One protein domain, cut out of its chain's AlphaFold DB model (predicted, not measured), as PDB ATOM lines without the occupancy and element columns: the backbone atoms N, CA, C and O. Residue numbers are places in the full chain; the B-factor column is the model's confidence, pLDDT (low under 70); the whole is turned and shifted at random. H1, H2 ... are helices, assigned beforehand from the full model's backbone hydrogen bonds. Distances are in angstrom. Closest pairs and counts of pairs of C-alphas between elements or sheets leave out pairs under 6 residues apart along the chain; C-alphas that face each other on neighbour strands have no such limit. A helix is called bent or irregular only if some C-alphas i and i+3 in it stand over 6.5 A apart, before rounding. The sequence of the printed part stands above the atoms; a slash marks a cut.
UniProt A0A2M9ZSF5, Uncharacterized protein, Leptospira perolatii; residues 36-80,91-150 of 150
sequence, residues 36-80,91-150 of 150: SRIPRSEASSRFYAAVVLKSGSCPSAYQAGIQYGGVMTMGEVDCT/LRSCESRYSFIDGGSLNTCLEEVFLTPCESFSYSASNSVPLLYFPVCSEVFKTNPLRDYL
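AT A GLANCE: This is residues 36 to 80 and 91 to 150 of the 150 residues of an uncharacterized protein of Leptospira perolatii (UniProt A0A2M9ZSF5). A flat body of roughly aligned helices: H1 and H2 form a long helical hairpin, H4 runs side by side with H1, and H6 packs on H4 and meets the last residue of H2, Thr 73. The short H5 packs on H2, while the short H3 lies far from the core, touching no helix. The printed part has 105 residues, with six named helices in the order H1, H2, H3, H4, H5, H6 and no named strand; the class is all helix. The whole is compact, with a radius of gyration of the C-alphas of 14.1 A and spans of 48 by 30 by 16 A.

IN THESE COORDINATES: H1 is residues 40 to 57, 25.4 A long, from C-alpha 40 at (243.121, 297.217, 193.082). H2 is residues 60 to 73, 20.5 A long; it is irregular, with C-alphas 61 and 64 7.3 A apart. After the cut, H3 is residues 94 to 97. H4 is residues 103 to 115, 18.1 A long, from C-alpha 103 at (251.288, 299.950, 199.274). H5 is residues 118 to 121. H6 is residues 135 to 141, 9.9 A long, ending at C-alpha 141 at (239.469, 301.436, 198.680).

HOW THE PARTS SIT: H1 touches H2, with residues 48 to 56 of H1 alone; the closest C-alphas, of Ser 55 and Gln 63, are 4.7 A apart. This hairpin has a shallow tilt of 15 degrees, opposite ways. H1 touches H4 at a shallow tilt of 16 degrees, the same way; the closest C-alphas, of Lys 54 and Phe 114, are 6.1 A apart. H4 touches H6 at a shallow tilt of 31 degrees, opposite ways, closest at the C-alphas of Cys 109 and Cys 137, 4.6 A. H2 and H6 only just touch, through Thr 73 of H2 alone, with 3 pairs of C-alphas within 8 A; the closest, of Thr 73 and Ser 138, are 5.3 A apart. H2 touches H5, closest at the C-alphas of Gly 65 and Phe 121, 4.9 A. H2 and H4 are apart. Residues 38 to 39 form a short antiparallel pairing with residues 100 to 101. In H1, H4 and H6 every O i to N i+4 pair is within hydrogen-bond range; in H2 it is 8 of 10, and H3 and H5 are too short for such a pair.

THE WHOLE: The two C-alphas farthest apart, of Leu 91 and Ser 126, are 48.6 A apart. Residues 81 to 90 are not printed, and C-alphas 80 and 91 are 16.8 A apart across this cut. The link from H5 to H6, residues 122 to 134, is long. Mean pLDDT of the printed part is 80.2; it is under 70 at residues 36, 77 to 80, 91 to 97, 123 to 131 and 145 to 150.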
ATOM      1  N   SER A  36     254.937 300.872 195.757       67.56
ATOM      2  CA  SER A  36     254.152 302.107 195.891       67.56
ATOM      3  C   SER A  36     252.819 302.102 195.131       67.56
ATOM      4  O   SER A  36     251.973 302.947 195.400       67.56
ATOM      5  N   ARG A  37     252.583 301.175 194.187       77.44
ATOM      6  CA  ARG A  37     251.302 301.065 193.463       77.44
ATOM      7  C   ARG A  37     250.911 299.615 193.205       77.44
ATOM      8  O   ARG A  37     251.432 298.969 192.301       77.44
ATOM      9  N   ILE A  38     249.944 299.131 193.972       85.25
ATOM     10  CA  ILE A  38     249.388 297.779 193.893       85.25
ATOM     11  C   ILE A  38     248.072 297.842 193.110       85.25
ATOM     12  O   ILE A  38     247.244 298.706 193.403       85.25
ATOM     13  N   PRO A  39     247.838 296.971 192.113       86.94
ATOM     14  CA  PRO A  39     246.570 296.969 191.395       86.94
ATOM     15  C   PRO A  39     245.418 296.649 192.354       86.94
ATOM     16  O   PRO A  39     245.530 295.778 193.218       86.94
ATOM     17  N   ARG A  40     244.285 297.337 192.189       85.31
ATOM     18  CA  ARG A  40     243.121 297.217 193.082       85.31
ATOM     19  C   ARG A  40     242.637 295.772 193.242       85.31
ATOM     20  O   ARG A  40     242.225 295.399 194.333       85.31
ATOM     21  N   SER A  41     242.711 294.961 192.186       87.25
ATOM     22  CA  SER A  41     242.350 293.535 192.210       87.25
ATOM     23  C   SER A  41     243.271 292.688 193.093       87.25
ATOM     24  O   SER A  41     242.825 291.742 193.738       87.25
ATOM     25  N   GLU A  42     244.557 293.025 193.145       89.75
ATOM     26  CA  GLU A  42     245.509 292.369 194.037       89.75
ATOM     27  C   GLU A  42     245.325 292.855 195.476       89.75
ATOM     28  O   GLU A  42     245.300 292.048 196.405       89.75
ATOM     29  N   ALA A  43     245.128 294.160 195.667       90.50
ATOM     30  CA  ALA A  43     244.854 294.739 196.977       90.50
ATOM     31  C   ALA A  43     243.568 294.172 197.603       90.50
ATOM     32  O   ALA A  43     243.573 293.797 198.774       90.50
ATOM     33  N   SER A  44     242.489 294.035 196.823       91.19
ATOM     34  CA  SER A  44     241.233 293.441 197.294       91.19
ATOM     35  C   SER A  44     241.401 291.968 197.656       91.19
ATOM     36  O   SER A  44     240.902 291.528 198.688       91.19
ATOM     37  N   SER A  45     242.162 291.207 196.863       92.56
ATOM     38  CA  SER A  45     242.489 289.815 197.181       92.56
ATOM     39  C   SER A  45     243.250 289.695 198.507       92.56
ATOM     40  O   SER A  45     242.891 288.863 199.342       92.56
ATOM     41  N   ARG A  46     244.249 290.558 198.740       93.88
ATOM     42  CA  ARG A  46     245.004 290.605 200.005       93.88
ATOM     43  C   ARG A  46     244.114 290.977 201.188       93.88
ATOM     44  O   ARG A  46     244.216 290.350 202.240       93.88
ATOM     45  N   PHE A  47     243.219 291.943 201.002       94.62
ATOM     46  CA  PHE A  47     242.238 292.330 202.009       94.62
ATOM     47  C   PHE A  47     241.311 291.163 202.382       94.62
ATOM     48  O   PHE A  47     241.228 290.799 203.554       94.62
ATOM     49  N   TYR A  48     240.681 290.501 201.405       94.50
ATOM     50  CA  TYR A  48     239.810 289.354 201.682       94.50
ATOM     51  C   TYR A  48     240.561 288.196 202.342       94.50
ATOM     52  O   TYR A  48     240.034 287.565 203.259       94.50
ATOM     53  N   ALA A  49     241.805 287.934 201.933       95.19
ATOM     54  CA  ALA A  49     242.645 286.940 202.590       95.19
ATOM     55  C   ALA A  49     242.891 287.294 204.067       95.19
ATOM     56  O   ALA A  49     242.749 286.431 204.932       95.19
ATOM     57  N   ALA A  50     243.187 288.560 204.374       94.56
ATOM     58  CA  ALA A  50     243.348 289.023 205.750       94.56
ATOM     59  C   ALA A  50     242.054 288.882 206.565       94.56
ATOM     60  O   ALA A  50     242.106 288.397 207.692       94.56
ATOM     61  N   VAL A  51     240.891 289.205 205.989       94.06
ATOM     62  CA  VAL A  51     239.582 289.015 206.642       94.06
ATOM     63  C   VAL A  51     239.319 287.538 206.945       94.06
ATOM     64  O   VAL A  51     238.884 287.203 208.047       94.06
ATOM     65  N   VAL A  52     239.613 286.633 206.007       95.00
ATOM     66  CA  VAL A  52     239.453 285.182 206.209       95.00
ATOM     67  C   VAL A  52     240.387 284.673 207.305       95.00
ATOM     68  O   VAL A  52     239.948 283.936 208.189       95.00
ATOM     69  N   LEU A  53     241.653 285.097 207.298       94.94
ATOM     70  CA  LEU A  53     242.618 284.748 208.345       94.94
ATOM     71  C   LEU A  53     242.178 285.286 209.709       94.94
ATOM     72  O   LEU A  53     242.196 284.554 210.699       94.94
ATOM     73  N   LYS A  54     241.717 286.540 209.754       92.75
ATOM     74  CA  LYS A  54     241.192 287.170 210.964       92.75
ATOM     75  C   LYS A  54     239.990 286.407 211.502       92.75
ATOM     76  O   LYS A  54     239.985 286.033 212.672       92.75
ATOM     77  N   SER A  55     239.022 286.100 210.643       92.06
ATOM     78  CA  SER A  55     237.871 285.262 210.977       92.06
ATOM     79  C   SER A  55     238.323 283.911 211.537       92.06
ATOM     80  O   SER A  55     237.869 283.516 212.603       92.06
ATOM     81  N   GLY A  56     239.253 283.216 210.877       92.69
ATOM     82  CA  GLY A  56     239.766 281.922 211.341       92.69
ATOM     83  C   GLY A  56     240.494 281.981 212.690       92.69
ATOM     84  O   GLY A  56     240.472 281.007 213.436       92.69
ATOM     85  N   SER A  57     241.104 283.123 213.023       93.56
ATOM     86  CA  SER A  57     241.776 283.344 214.312       93.56
ATOM     87  C   SER A  57     240.824 283.698 215.464       93.56
ATOM     88  O   SER A  57     241.189 283.552 216.629       93.56
ATOM     89  N   CYS A  58     239.611 284.163 215.154       91.00
ATOM     90  CA  CYS A  58     238.618 284.587 216.136       91.00
ATOM     91  C   CYS A  58     237.652 283.443 216.518       91.00
ATOM     92  O   CYS A  58     237.391 282.547 215.706       91.00
ATOM     93  N   PRO A  59     237.051 283.483 217.729       91.88
ATOM     94  CA  PRO A  59     235.997 282.547 218.121       91.88
ATOM     95  C   PRO A  59     234.833 282.524 217.122       91.88
ATOM     96  O   PRO A  59     234.470 283.559 216.559       91.88
ATOM     97  N   SER A  60     234.206 281.354 216.953       89.44
ATOM     98  CA  SER A  60     233.132 281.112 215.973       89.44
ATOM     99  C   SER A  60     231.976 282.115 216.051       89.44
ATOM    100  O   SER A  60     231.414 282.473 215.020       89.44
ATOM    101  N   ALA A  61     231.672 282.626 217.248       88.81
ATOM    102  CA  ALA A  61     230.635 283.631 217.477       88.81
ATOM    103  C   ALA A  61     230.847 284.945 216.696       88.81
ATOM    104  O   ALA A  61     229.873 285.624 216.386       88.81
ATOM    105  N   TYR A  62     232.093 285.294 216.355       87.44
ATOM    106  CA  TYR A  62     232.435 286.556 215.682       87.44
ATOM    107  C   TYR A  62     232.769 286.382 214.198       87.44
ATOM    108  O   TYR A  62     232.852 287.366 213.469       87.44
ATOM    109  N   GLN A  63     232.949 285.144 213.730       90.31
ATOM    110  CA  GLN A  63     233.405 284.852 212.365       90.31
ATOM    111  C   GLN A  63     232.474 285.435 211.305       90.31
ATOM    112  O   GLN A  63     232.930 286.116 210.389       90.31
ATOM    113  N   ALA A  64     231.165 285.229 211.469       88.19
ATOM    114  CA  ALA A  64     230.165 285.765 210.552       88.19
ATOM    115  C   ALA A  64     230.171 287.303 210.528       88.19
ATOM    116  O   ALA A  64     230.097 287.895 209.456       88.19
ATOM    117  N   GLY A  65     230.314 287.947 211.692       88.19
ATOM    118  CA  GLY A  65     230.390 289.405 211.795       88.19
ATOM    119  C   GLY A  65     231.635 289.977 211.114       88.19
ATOM    120  O   GLY A  65     231.529 290.948 210.374       88.19
ATOM    121  N   ILE A  66     232.792 289.335 211.289       90.19
ATOM    122  CA  ILE A  66     234.058 289.736 210.654       90.19
ATOM    123  C   ILE A  66     233.986 289.579 209.130       90.19
ATOM    124  O   ILE A  66     234.394 290.476 208.395       90.19
ATOM    125  N   GLN A  67     233.453 288.454 208.641       90.38
ATOM    126  CA  GLN A  67     233.289 288.221 207.203       90.38
ATOM    127  C   GLN A  67     232.311 289.214 206.581       90.38
ATOM    128  O   GLN A  67     232.610 289.793 205.536       90.38
ATOM    129  N   TYR A  68     231.177 289.450 207.246       88.31
ATOM    130  CA  TYR A  68     230.215 290.464 206.831       88.31
ATOM    131  C   TYR A  68     230.858 291.853 206.807       88.31
ATOM    132  O   TYR A  68     230.746 292.557 205.809       88.31
ATOM    133  N   GLY A  69     231.638 292.194 207.836       88.00
ATOM    134  CA  GLY A  69     232.402 293.436 207.885       88.00
ATOM    135  C   GLY A  69     233.368 293.604 206.716       88.00
ATOM    136  O   GLY A  69     233.474 294.688 206.142       88.00
ATOM    137  N   GLY A  70     234.019 292.516 206.300       89.00
ATOM    138  CA  GLY A  70     234.846 292.496 205.097       89.00
ATOM    139  C   GLY A  70     234.065 292.835 203.825       89.00
ATOM    140  O   GLY A  70     234.514 293.660 203.034       89.00
ATOM    141  N   VAL A  71     232.881 292.244 203.647       88.75
ATOM    142  CA  VAL A  71     232.014 292.519 202.487       88.75
ATOM    143  C   VAL A  71     231.551 293.975 202.482       88.75
ATOM    144  O   VAL A  71     231.711 294.651 201.471       88.75
ATOM    145  N   MET A  72     231.061 294.480 203.616       86.75
ATOM    146  CA  MET A  72     230.576 295.860 203.732       86.75
ATOM    147  C   MET A  72     231.676 296.885 203.452       86.75
ATOM    148  O   MET A  72     231.454 297.877 202.766       86.75
ATOM    149  N   THR A  73     232.895 296.619 203.925       87.25
ATOM    150  CA  THR A  73     234.067 297.469 203.654       87.25
ATOM    151  C   THR A  73     234.329 297.625 202.162       87.25
ATOM    152  O   THR A  73     234.744 298.690 201.716       87.25
ATOM    153  N   MET A  74     234.073 296.580 201.378       85.75
ATOM    154  CA  MET A  74     234.274 296.558 199.931       85.75
ATOM    155  C   MET A  74     233.009 296.946 199.153       85.75
ATOM    156  O   MET A  74     232.869 296.530 198.003       85.75
ATOM    157  N   GLY A  75     232.112 297.723 199.772       76.56
ATOM    158  CA  GLY A  75     230.905 298.262 199.146       76.56
ATOM    159  C   GLY A  75     231.181 299.116 197.903       76.56
ATOM    160  O   GLY A  75     232.289 299.149 197.357       76.56
ATOM    161  N   GLU A  76     230.167 299.827 197.418       72.19
ATOM    162  CA  GLU A  76     230.311 300.600 196.182       72.19
ATOM    163  C   GLU A  76     231.402 301.674 196.278       72.19
ATOM    164  O   GLU A  76     231.598 302.306 197.319       72.19
ATOM    165  N   VAL A  77     232.121 301.886 195.170       68.25
ATOM    166  CA  VAL A  77     233.133 302.943 195.075       68.25
ATOM    167  C   VAL A  77     232.442 304.295 195.202       68.25
ATOM    168  O   VAL A  77     231.543 304.614 194.422       68.25
ATOM    169  N   ASP A  78     232.879 305.090 196.174       68.44
ATOM    170  CA  ASP A  78     232.379 306.437 196.376       68.44
ATOM    171  C   ASP A  78     232.984 307.369 195.321       68.44
ATOM    172  O   ASP A  78     234.185 307.655 195.308       68.44
ATOM    173  N   CYS A  79     232.144 307.804 194.389       63.38
ATOM    174  CA  CYS A  79     232.520 308.678 193.280       63.38
ATOM    175  C   CYS A  79     231.946 310.092 193.461       63.38
ATOM    176  O   CYS A  79     231.599 310.739 192.476       63.38
ATOM    177  N   THR A  80     231.823 310.567 194.703       57.50
ATOM    178  CA  THR A  80     231.182 311.844 195.076       57.50
ATOM    179  C   THR A  80     232.058 313.095 194.929       57.50
ATOM    180  O   THR A  80     231.714 314.151 195.458       57.50
ATOM    181  N   LEU A  91     237.618 310.517 179.564       47.00
ATOM    182  CA  LEU A  91     236.785 309.306 179.487       47.00
ATOM    183  C   LEU A  91     237.227 308.209 180.484       47.00
ATOM    184  O   LEU A  91     237.156 307.018 180.187       47.00
ATOM    185  N   ARG A  92     237.754 308.584 181.649       51.75
ATOM    186  CA  ARG A  92     238.193 307.649 182.678       51.75
ATOM    187  C   ARG A  92     237.020 307.365 183.605       51.75
ATOM    188  O   ARG A  92     236.561 308.256 184.312       51.75
ATOM    189  N   SER A  93     236.532 306.124 183.600       57.00
ATOM    190  CA  SER A  93     235.556 305.670 184.594       57.00
ATOM    191  C   SER A  93     236.123 305.889 186.001       57.00
ATOM    192  O   SER A  93     237.338 305.805 186.199       57.00
ATOM    193  N   CYS A  94     235.261 306.154 186.985       60.69
ATOM    194  CA  CYS A  94     235.668 306.269 188.389       60.69
ATOM    195  C   CYS A  94     236.470 305.032 188.853       60.69
ATOM    196  O   CYS A  94     237.471 305.144 189.556       60.69
ATOM    197  N   GLU A  95     236.117 303.860 188.328       59.00
ATOM    198  CA  GLU A  95     236.847 302.604 188.505       59.00
ATOM    199  C   GLU A  95     238.290 302.656 187.959       59.00
ATOM    200  O   GLU A  95     239.219 302.170 188.601       59.00
ATOM    201  N   SER A  96     238.519 303.314 186.817       58.44
ATOM    202  CA  SER A  96     239.869 303.503 186.262       58.44
ATOM    203  C   SER A  96     240.720 304.499 187.063       58.44
ATOM    204  O   SER A  96     241.949 304.363 187.088       58.44
ATOM    205  N   ARG A  97     240.086 305.463 187.753       62.69
ATOM    206  CA  ARG A  97     240.762 306.470 188.595       62.69
ATOM    207  C   ARG A  97     241.398 305.837 189.837       62.69
ATOM    208  O   ARG A  97     242.486 306.250 190.221       62.69
ATOM    209  N   TYR A  98     240.778 304.797 190.397       71.38
ATOM    210  CA  TYR A  98     241.261 304.070 191.581       71.38
ATOM    211  C   TYR A  98     241.781 302.664 191.253       71.38
ATOM    212  O   TYR A  98     241.673 301.736 192.055       71.38
ATOM    213  N   SER A  99     242.348 302.499 190.055       77.00
ATOM    214  CA  SER A  99     242.900 301.227 189.571       77.00
ATOM    215  C   SER A  99     244.118 300.741 190.363       77.00
ATOM    216  O   SER A  99     244.411 299.543 190.356       77.00
ATOM    217  N   PHE A 100     244.793 301.644 191.079       83.56
ATOM    218  CA  PHE A 100     245.949 301.347 191.919       83.56
ATOM    219  C   PHE A 100     245.763 301.906 193.327       83.56
ATOM    220  O   PHE A 100     245.160 302.963 193.513       83.56
ATOM    221  N   ILE A 101     246.331 301.200 194.299       85.31
ATOM    222  CA  ILE A 101     246.352 301.547 195.716       85.31
ATOM    223  C   ILE A 101     247.807 301.668 196.157       85.31
ATOM    224  O   ILE A 101     248.656 300.874 195.749       85.31
ATOM    225  N   ASP A 102     248.092 302.673 196.976       87.12
ATOM    226  CA  ASP A 102     249.408 302.839 197.579       87.12
ATOM    227  C   ASP A 102     249.717 301.689 198.552       87.12
ATOM    228  O   ASP A 102     248.882 301.322 199.381       87.12
ATOM    229  N   GLY A 103     250.911 301.102 198.452       84.31
ATOM    230  CA  GLY A 103     251.288 299.950 199.274       84.31
ATOM    231  C   GLY A 103     251.322 300.250 200.773       84.31
ATOM    232  O   GLY A 103     250.923 299.402 201.569       84.31
ATOM    233  N   GLY A 104     251.727 301.464 201.165       85.25
ATOM    234  CA  GLY A 104     251.703 301.898 202.563       85.25
ATOM    235  C   GLY A 104     250.276 301.993 203.091       85.25
ATOM    236  O   GLY A 104     249.961 301.446 204.145       85.25
ATOM    237  N   SER A 105     249.390 302.591 202.296       88.38
ATOM    238  CA  SER A 105     247.954 302.666 202.590       88.38
ATOM    239  C   SER A 105     247.320 301.277 202.723       88.38
ATOM    240  O   SER A 105     246.553 301.029 203.654       88.38
ATOM    241  N   LEU A 106     247.678 300.342 201.836       90.12
ATOM    242  CA  LEU A 106     247.209 298.960 201.921       90.12
ATOM    243  C   LEU A 106     247.696 298.277 203.203       90.12
ATOM    244  O   LEU A 106     246.904 297.601 203.853       90.12
ATOM    245  N   ASN A 107     248.959 298.457 203.587       90.75
ATOM    246  CA  ASN A 107     249.494 297.858 204.809       90.75
ATOM    247  C   ASN A 107     248.754 298.358 206.053       90.75
ATOM    248  O   ASN A 107     248.342 297.535 206.862       90.75
ATOM    249  N   THR A 108     248.486 299.663 206.156       92.19
ATOM    250  CA  THR A 108     247.690 300.227 207.260       92.19
ATOM    251  C   THR A 108     246.285 299.617 207.316       92.19
ATOM    252  O   THR A 108     245.795 299.283 208.393       92.19
ATOM    253  N   CYS A 109     245.646 299.411 206.161       93.06
ATOM    254  CA  CYS A 109     244.361 298.710 206.082       93.06
ATOM    255  C   CYS A 109     244.470 297.248 206.563       93.06
ATOM    256  O   CYS A 109     243.655 296.782 207.356       93.06
ATOM    257  N   LEU A 110     245.490 296.500 206.139       93.69
ATOM    258  CA  LEU A 110     245.668 295.116 206.593       93.69
ATOM    259  C   LEU A 110     245.962 295.044 208.100       93.69
ATOM    260  O   LEU A 110     245.449 294.160 208.786       93.69
ATOM    261  N   GLU A 111     246.747 295.981 208.628       93.69
ATOM    262  CA  GLU A 111     247.003 296.114 210.062       93.69
ATOM    263  C   GLU A 111     245.719 296.385 210.845       93.69
ATOM    264  O   GLU A 111     245.490 295.726 211.858       93.69
ATOM    265  N   GLU A 112     244.843 297.271 210.357       93.44
ATOM    266  CA  GLU A 112     243.515 297.480 210.941       93.44
ATOM    267  C   GLU A 112     242.760 296.147 211.061       93.44
ATOM    268  O   GLU A 112     242.289 295.803 212.148       93.44
ATOM    269  N   VAL A 113     242.700 295.347 209.989       93.19
ATOM    270  CA  VAL A 113     242.007 294.046 209.997       93.19
ATOM    271  C   VAL A 113     242.561 293.115 211.080       93.19
ATOM    272  O   VAL A 113     241.798 292.486 211.823       93.19
ATOM    273  N   PHE A 114     243.885 293.027 211.210       93.25
ATOM    274  CA  PHE A 114     244.510 292.136 212.186       93.25
ATOM    275  C   PHE A 114     244.393 292.639 213.625       93.25
ATOM    276  O   PHE A 114     244.158 291.830 214.530       93.25
ATOM    277  N   LEU A 115     244.515 293.946 213.842       92.62
ATOM    278  CA  LEU A 115     244.522 294.558 215.170       92.62
ATOM    279  C   LEU A 115     243.114 294.812 215.719       92.62
ATOM    280  O   LEU A 115     242.951 294.901 216.936       92.62
ATOM    281  N   THR A 116     242.089 294.859 214.863       89.88
ATOM    282  CA  THR A 116     240.701 295.047 215.303       89.88
ATOM    283  C   THR A 116     240.269 293.901 216.228       89.88
ATOM    284  O   THR A 116     240.367 292.730 215.845       89.88
ATOM    285  N   PRO A 117     239.777 294.170 217.450       90.06
ATOM    286  CA  PRO A 117     239.290 293.126 218.348       90.06
ATOM    287  C   PRO A 117     238.123 292.344 217.730       90.06
ATOM    288  O   PRO A 117     237.244 292.944 217.114       90.06
ATOM    289  N   CYS A 118     238.064 291.021 217.931       88.75
ATOM    290  CA  CYS A 118     236.973 290.184 217.403       88.75
ATOM    291  C   CYS A 118     235.590 290.642 217.912       88.75
ATOM    292  O   CYS A 118     234.599 290.574 217.191       88.75
ATOM    293  N   GLU A 119     235.542 291.154 219.146       86.31
ATOM    294  CA  GLU A 119     234.330 291.654 219.806       86.31
ATOM    295  C   GLU A 119     233.731 292.890 219.122       86.31
ATOM    296  O   GLU A 119     232.544 293.154 219.288       86.31
ATOM    297  N   SER A 120     234.508 293.603 218.301       83.25
ATOM    298  CA  SER A 120     234.037 294.781 217.552       83.25
ATOM    299  C   SER A 120     232.919 294.440 216.559       83.25
ATOM    300  O   SER A 120     232.110 295.300 216.221       83.25
ATOM    301  N   PHE A 121     232.853 293.170 216.140       81.00
ATOM    302  CA  PHE A 121     231.842 292.617 215.232       81.00
ATOM    303  C   PHE A 121     230.751 291.822 215.971       81.00
ATOM    304  O   PHE A 121     230.019 291.032 215.373       81.00
ATOM    305  N   SER A 122     230.667 291.982 217.294       74.38
ATOM    306  CA  SER A 122     229.646 291.357 218.127       74.38
ATOM    307  C   SER A 122     228.292 292.038 217.933       74.38
ATOM    308  O   SER A 122     228.150 293.232 218.171       74.38
ATOM    309  N   TYR A 123     227.261 291.254 217.616       59.97
ATOM    310  CA  TYR A 123     225.855 291.685 217.650       59.97
ATOM    311  C   TYR A 123     225.279 291.743 219.083       59.97
ATOM    312  O   TYR A 123     224.061 291.730 219.270       59.97
ATOM    313  N   SER A 124     226.125 291.738 220.119       49.47
ATOM    314  CA  SER A 124     225.648 291.730 221.503       49.47
ATOM    315  C   SER A 124     225.094 293.098 221.892       49.47
ATOM    316  O   SER A 124     225.750 294.122 221.741       49.47
ATOM    317  N   ALA A 125     223.865 293.078 222.404       45.84
ATOM    318  CA  ALA A 125     222.991 294.198 222.738       45.84
ATOM    319  C   ALA A 125     223.482 295.095 223.901       45.84
ATOM    320  O   ALA A 125     222.735 295.367 224.840       45.84
ATOM    321  N   SER A 126     224.730 295.561 223.868       48.75
ATOM    322  CA  SER A 126     225.306 296.446 224.881       48.75
ATOM    323  C   SER A 126     225.673 297.809 224.296       48.75
ATOM    324  O   SER A 126     226.848 298.108 224.188       48.75
ATOM    325  N   ASN A 127     224.682 298.635 223.935       48.12
ATOM    326  CA  ASN A 127     224.762 300.092 223.665       48.12
ATOM    327  C   ASN A 127     225.859 300.645 222.720       48.12
ATOM    328  O   ASN A 127     225.868 301.844 222.453       48.12
ATOM    329  N   SER A 128     226.759 299.826 222.190       48.44
ATOM    330  CA  SER A 128     227.776 300.183 221.213       48.44
ATOM    331  C   SER A 128     227.307 299.695 219.855       48.44
ATOM    332  O   SER A 128     227.066 298.501 219.670       48.44
ATOM    333  N   VAL A 129     227.142 300.627 218.920       57.44
ATOM    334  CA  VAL A 129     226.839 300.318 217.522       57.44
ATOM    335  C   VAL A 129     227.929 299.368 217.009       57.44
ATOM    336  O   VAL A 129     229.104 299.728 217.108       57.44
ATOM    337  N   PRO A 130     227.588 298.156 216.529       61.47
ATOM    338  CA  PRO A 130     228.590 297.235 216.014       61.47
ATOM    339  C   PRO A 130     229.327 297.892 214.846       61.47
ATOM    340  O   PRO A 130     228.701 298.486 213.964       61.47
ATOM    341  N   LEU A 131     230.656 297.779 214.830       65.62
ATOM    342  CA  LEU A 131     231.440 298.137 213.654       65.62
ATOM    343  C   LEU A 131     231.162 297.067 212.601       65.62
ATOM    344  O   LEU A 131     231.651 295.946 212.686       65.62
ATOM    345  N   LEU A 132     230.319 297.404 211.628       79.56
ATOM    346  CA  LEU A 132     229.964 296.515 210.522       79.56
ATOM    347  C   LEU A 132     230.920 296.656 209.333       79.56
ATOM    348  O   LEU A 132     230.602 296.162 208.262       79.56
ATOM    349  N   TYR A 133     232.055 297.344 209.480       86.88
ATOM    350  CA  TYR A 133     233.056 297.534 208.427       86.88
ATOM    351  C   TYR A 133     234.410 297.975 209.012       86.88
ATOM    352  O   TYR A 133     234.505 298.313 210.193       86.88
ATOM    353  N   PHE A 134     235.445 297.975 208.171       89.94
ATOM    354  CA  PHE A 134     236.807 298.429 208.458       89.94
ATOM    355  C   PHE A 134     237.006 299.850 207.889       89.94
ATOM    356  O   PHE A 134     237.145 300.001 206.668       89.94
ATOM    357  N   PRO A 135     236.940 300.912 208.716       87.69
ATOM    358  CA  PRO A 135     236.968 302.291 208.236       87.69
ATOM    359  C   PRO A 135     238.245 302.678 207.490       87.69
ATOM    360  O   PRO A 135     238.135 303.303 206.432       87.69
ATOM    361  N   VAL A 136     239.431 302.280 207.962       89.88
ATOM    362  CA  VAL A 136     240.683 302.624 207.261       89.88
ATOM    363  C   VAL A 136     240.705 301.955 205.892       89.88
ATOM    364  O   VAL A 136     240.965 302.607 204.882       89.88
ATOM    365  N   CYS A 137     240.339 300.678 205.815       89.69
ATOM    366  CA  CYS A 137     240.207 299.993 204.533       89.69
ATOM    367  C   CYS A 137     239.183 300.652 203.596       89.69
ATOM    368  O   CYS A 137     239.473 300.798 202.409       89.69
ATOM    369  N   SER A 138     238.027 301.103 204.095       87.88
ATOM    370  CA  SER A 138     237.034 301.783 203.247       87.88
ATOM    371  C   SER A 138     237.574 303.078 202.625       87.88
ATOM    372  O   SER A 138     237.341 303.361 201.450       87.88
ATOM    373  N   GLU A 139     238.408 303.820 203.359       86.56
ATOM    374  CA  GLU A 139     239.066 305.021 202.846       86.56
ATOM    375  C   GLU A 139     240.122 304.694 201.778       86.56
ATOM    376  O   GLU A 139     240.221 305.388 200.758       86.56
ATOM    377  N   VAL A 140     240.890 303.620 201.993       87.31
ATOM    378  CA  VAL A 140     241.931 303.139 201.071       87.31
ATOM    379  C   VAL A 140     241.319 302.637 199.765       87.31
ATOM    380  O   VAL A 140     241.818 302.945 198.681       87.31
ATOM    381  N   PHE A 141     240.205 301.908 199.848       87.38
ATOM    382  CA  PHE A 141     239.469 301.436 198.680       87.38
ATOM    383  C   PHE A 141     238.516 302.487 198.099       87.38
ATOM    384  O   PHE A 141     237.945 302.230 197.035       87.38
ATOM    385  N   LYS A 142     238.370 303.665 198.719       85.12
ATOM    386  CA  LYS A 142     237.408 304.703 198.310       85.12
ATOM    387  C   LYS A 142     236.006 304.121 198.145       85.12
ATOM    388  O   LYS A 142     235.380 304.294 197.106       85.12
ATOM    389  N   THR A 143     235.560 303.353 199.129       83.25
ATOM    390  CA  THR A 143     234.245 302.710 199.153       83.25
ATOM    391  C   THR A 143     233.350 303.373 200.188       83.25
ATOM    392  O   THR A 143     233.828 303.890 201.198       83.25
ATOM    393  N   ASN A 144     232.042 303.356 199.937       77.81
ATOM    394  CA  ASN A 144     231.046 303.867 200.868       77.81
ATOM    395  C   ASN A 144     230.219 302.707 201.449       77.81
ATOM    396  O   ASN A 144     229.220 302.306 200.848       77.81
ATOM    397  N   PRO A 145     230.597 302.174 202.625       69.25
ATOM    398  CA  PRO A 145     229.891 301.059 203.261       69.25
ATOM    399  C   PRO A 145     228.479 301.436 203.743       69.25
ATOM    400  O   PRO A 145     227.701 300.559 204.108       69.25
ATOM    401  N   LEU A 146     228.144 302.733 203.777       68.56
ATOM    402  CA  LEU A 146     226.851 303.243 204.236       68.56
ATOM    403  C   LEU A 146     225.863 303.503 203.091       68.56
ATOM    404  O   LEU A 146     224.683 303.724 203.357       68.56
ATOM    405  N   ARG A 147     226.316 303.462 201.831       60.53
ATOM    406  CA  ARG A 147     225.460 303.712 200.664       60.53
ATOM    407  C   ARG A 147     224.388 302.636 200.481       60.53
ATOM    408  O   ARG A 147     223.276 302.976 200.111       60.53
ATOM    409  N   ASP A 148     224.684 301.385 200.827       51.19
ATOM    410  CA  ASP A 148     223.728 300.270 200.727       51.19
ATOM    411  C   ASP A 148     222.584 300.334 201.768       51.19
ATOM    412  O   ASP A 148     221.682 299.496 201.745       51.19
ATOM    413  N   TYR A 149     222.597 301.316 202.682       50.03
ATOM    414  CA  TYR A 149     221.550 301.528 203.696       50.03
ATOM    415  C   TYR A 149     220.624 302.731 203.416       50.03
ATOM    416  O   TYR A 149     219.716 302.970 204.219       50.03
ATOM    417  N   LEU A 150     220.844 303.487 202.330       42.81
ATOM    418  CA  LEU A 150     220.037 304.647 201.908       42.81
ATOM    419  C   LEU A 150     219.199 304.327 200.663       42.81
ATOM    420  O   LEU A 150     218.031 304.775 200.634       42.81
TER     421      LEU A 150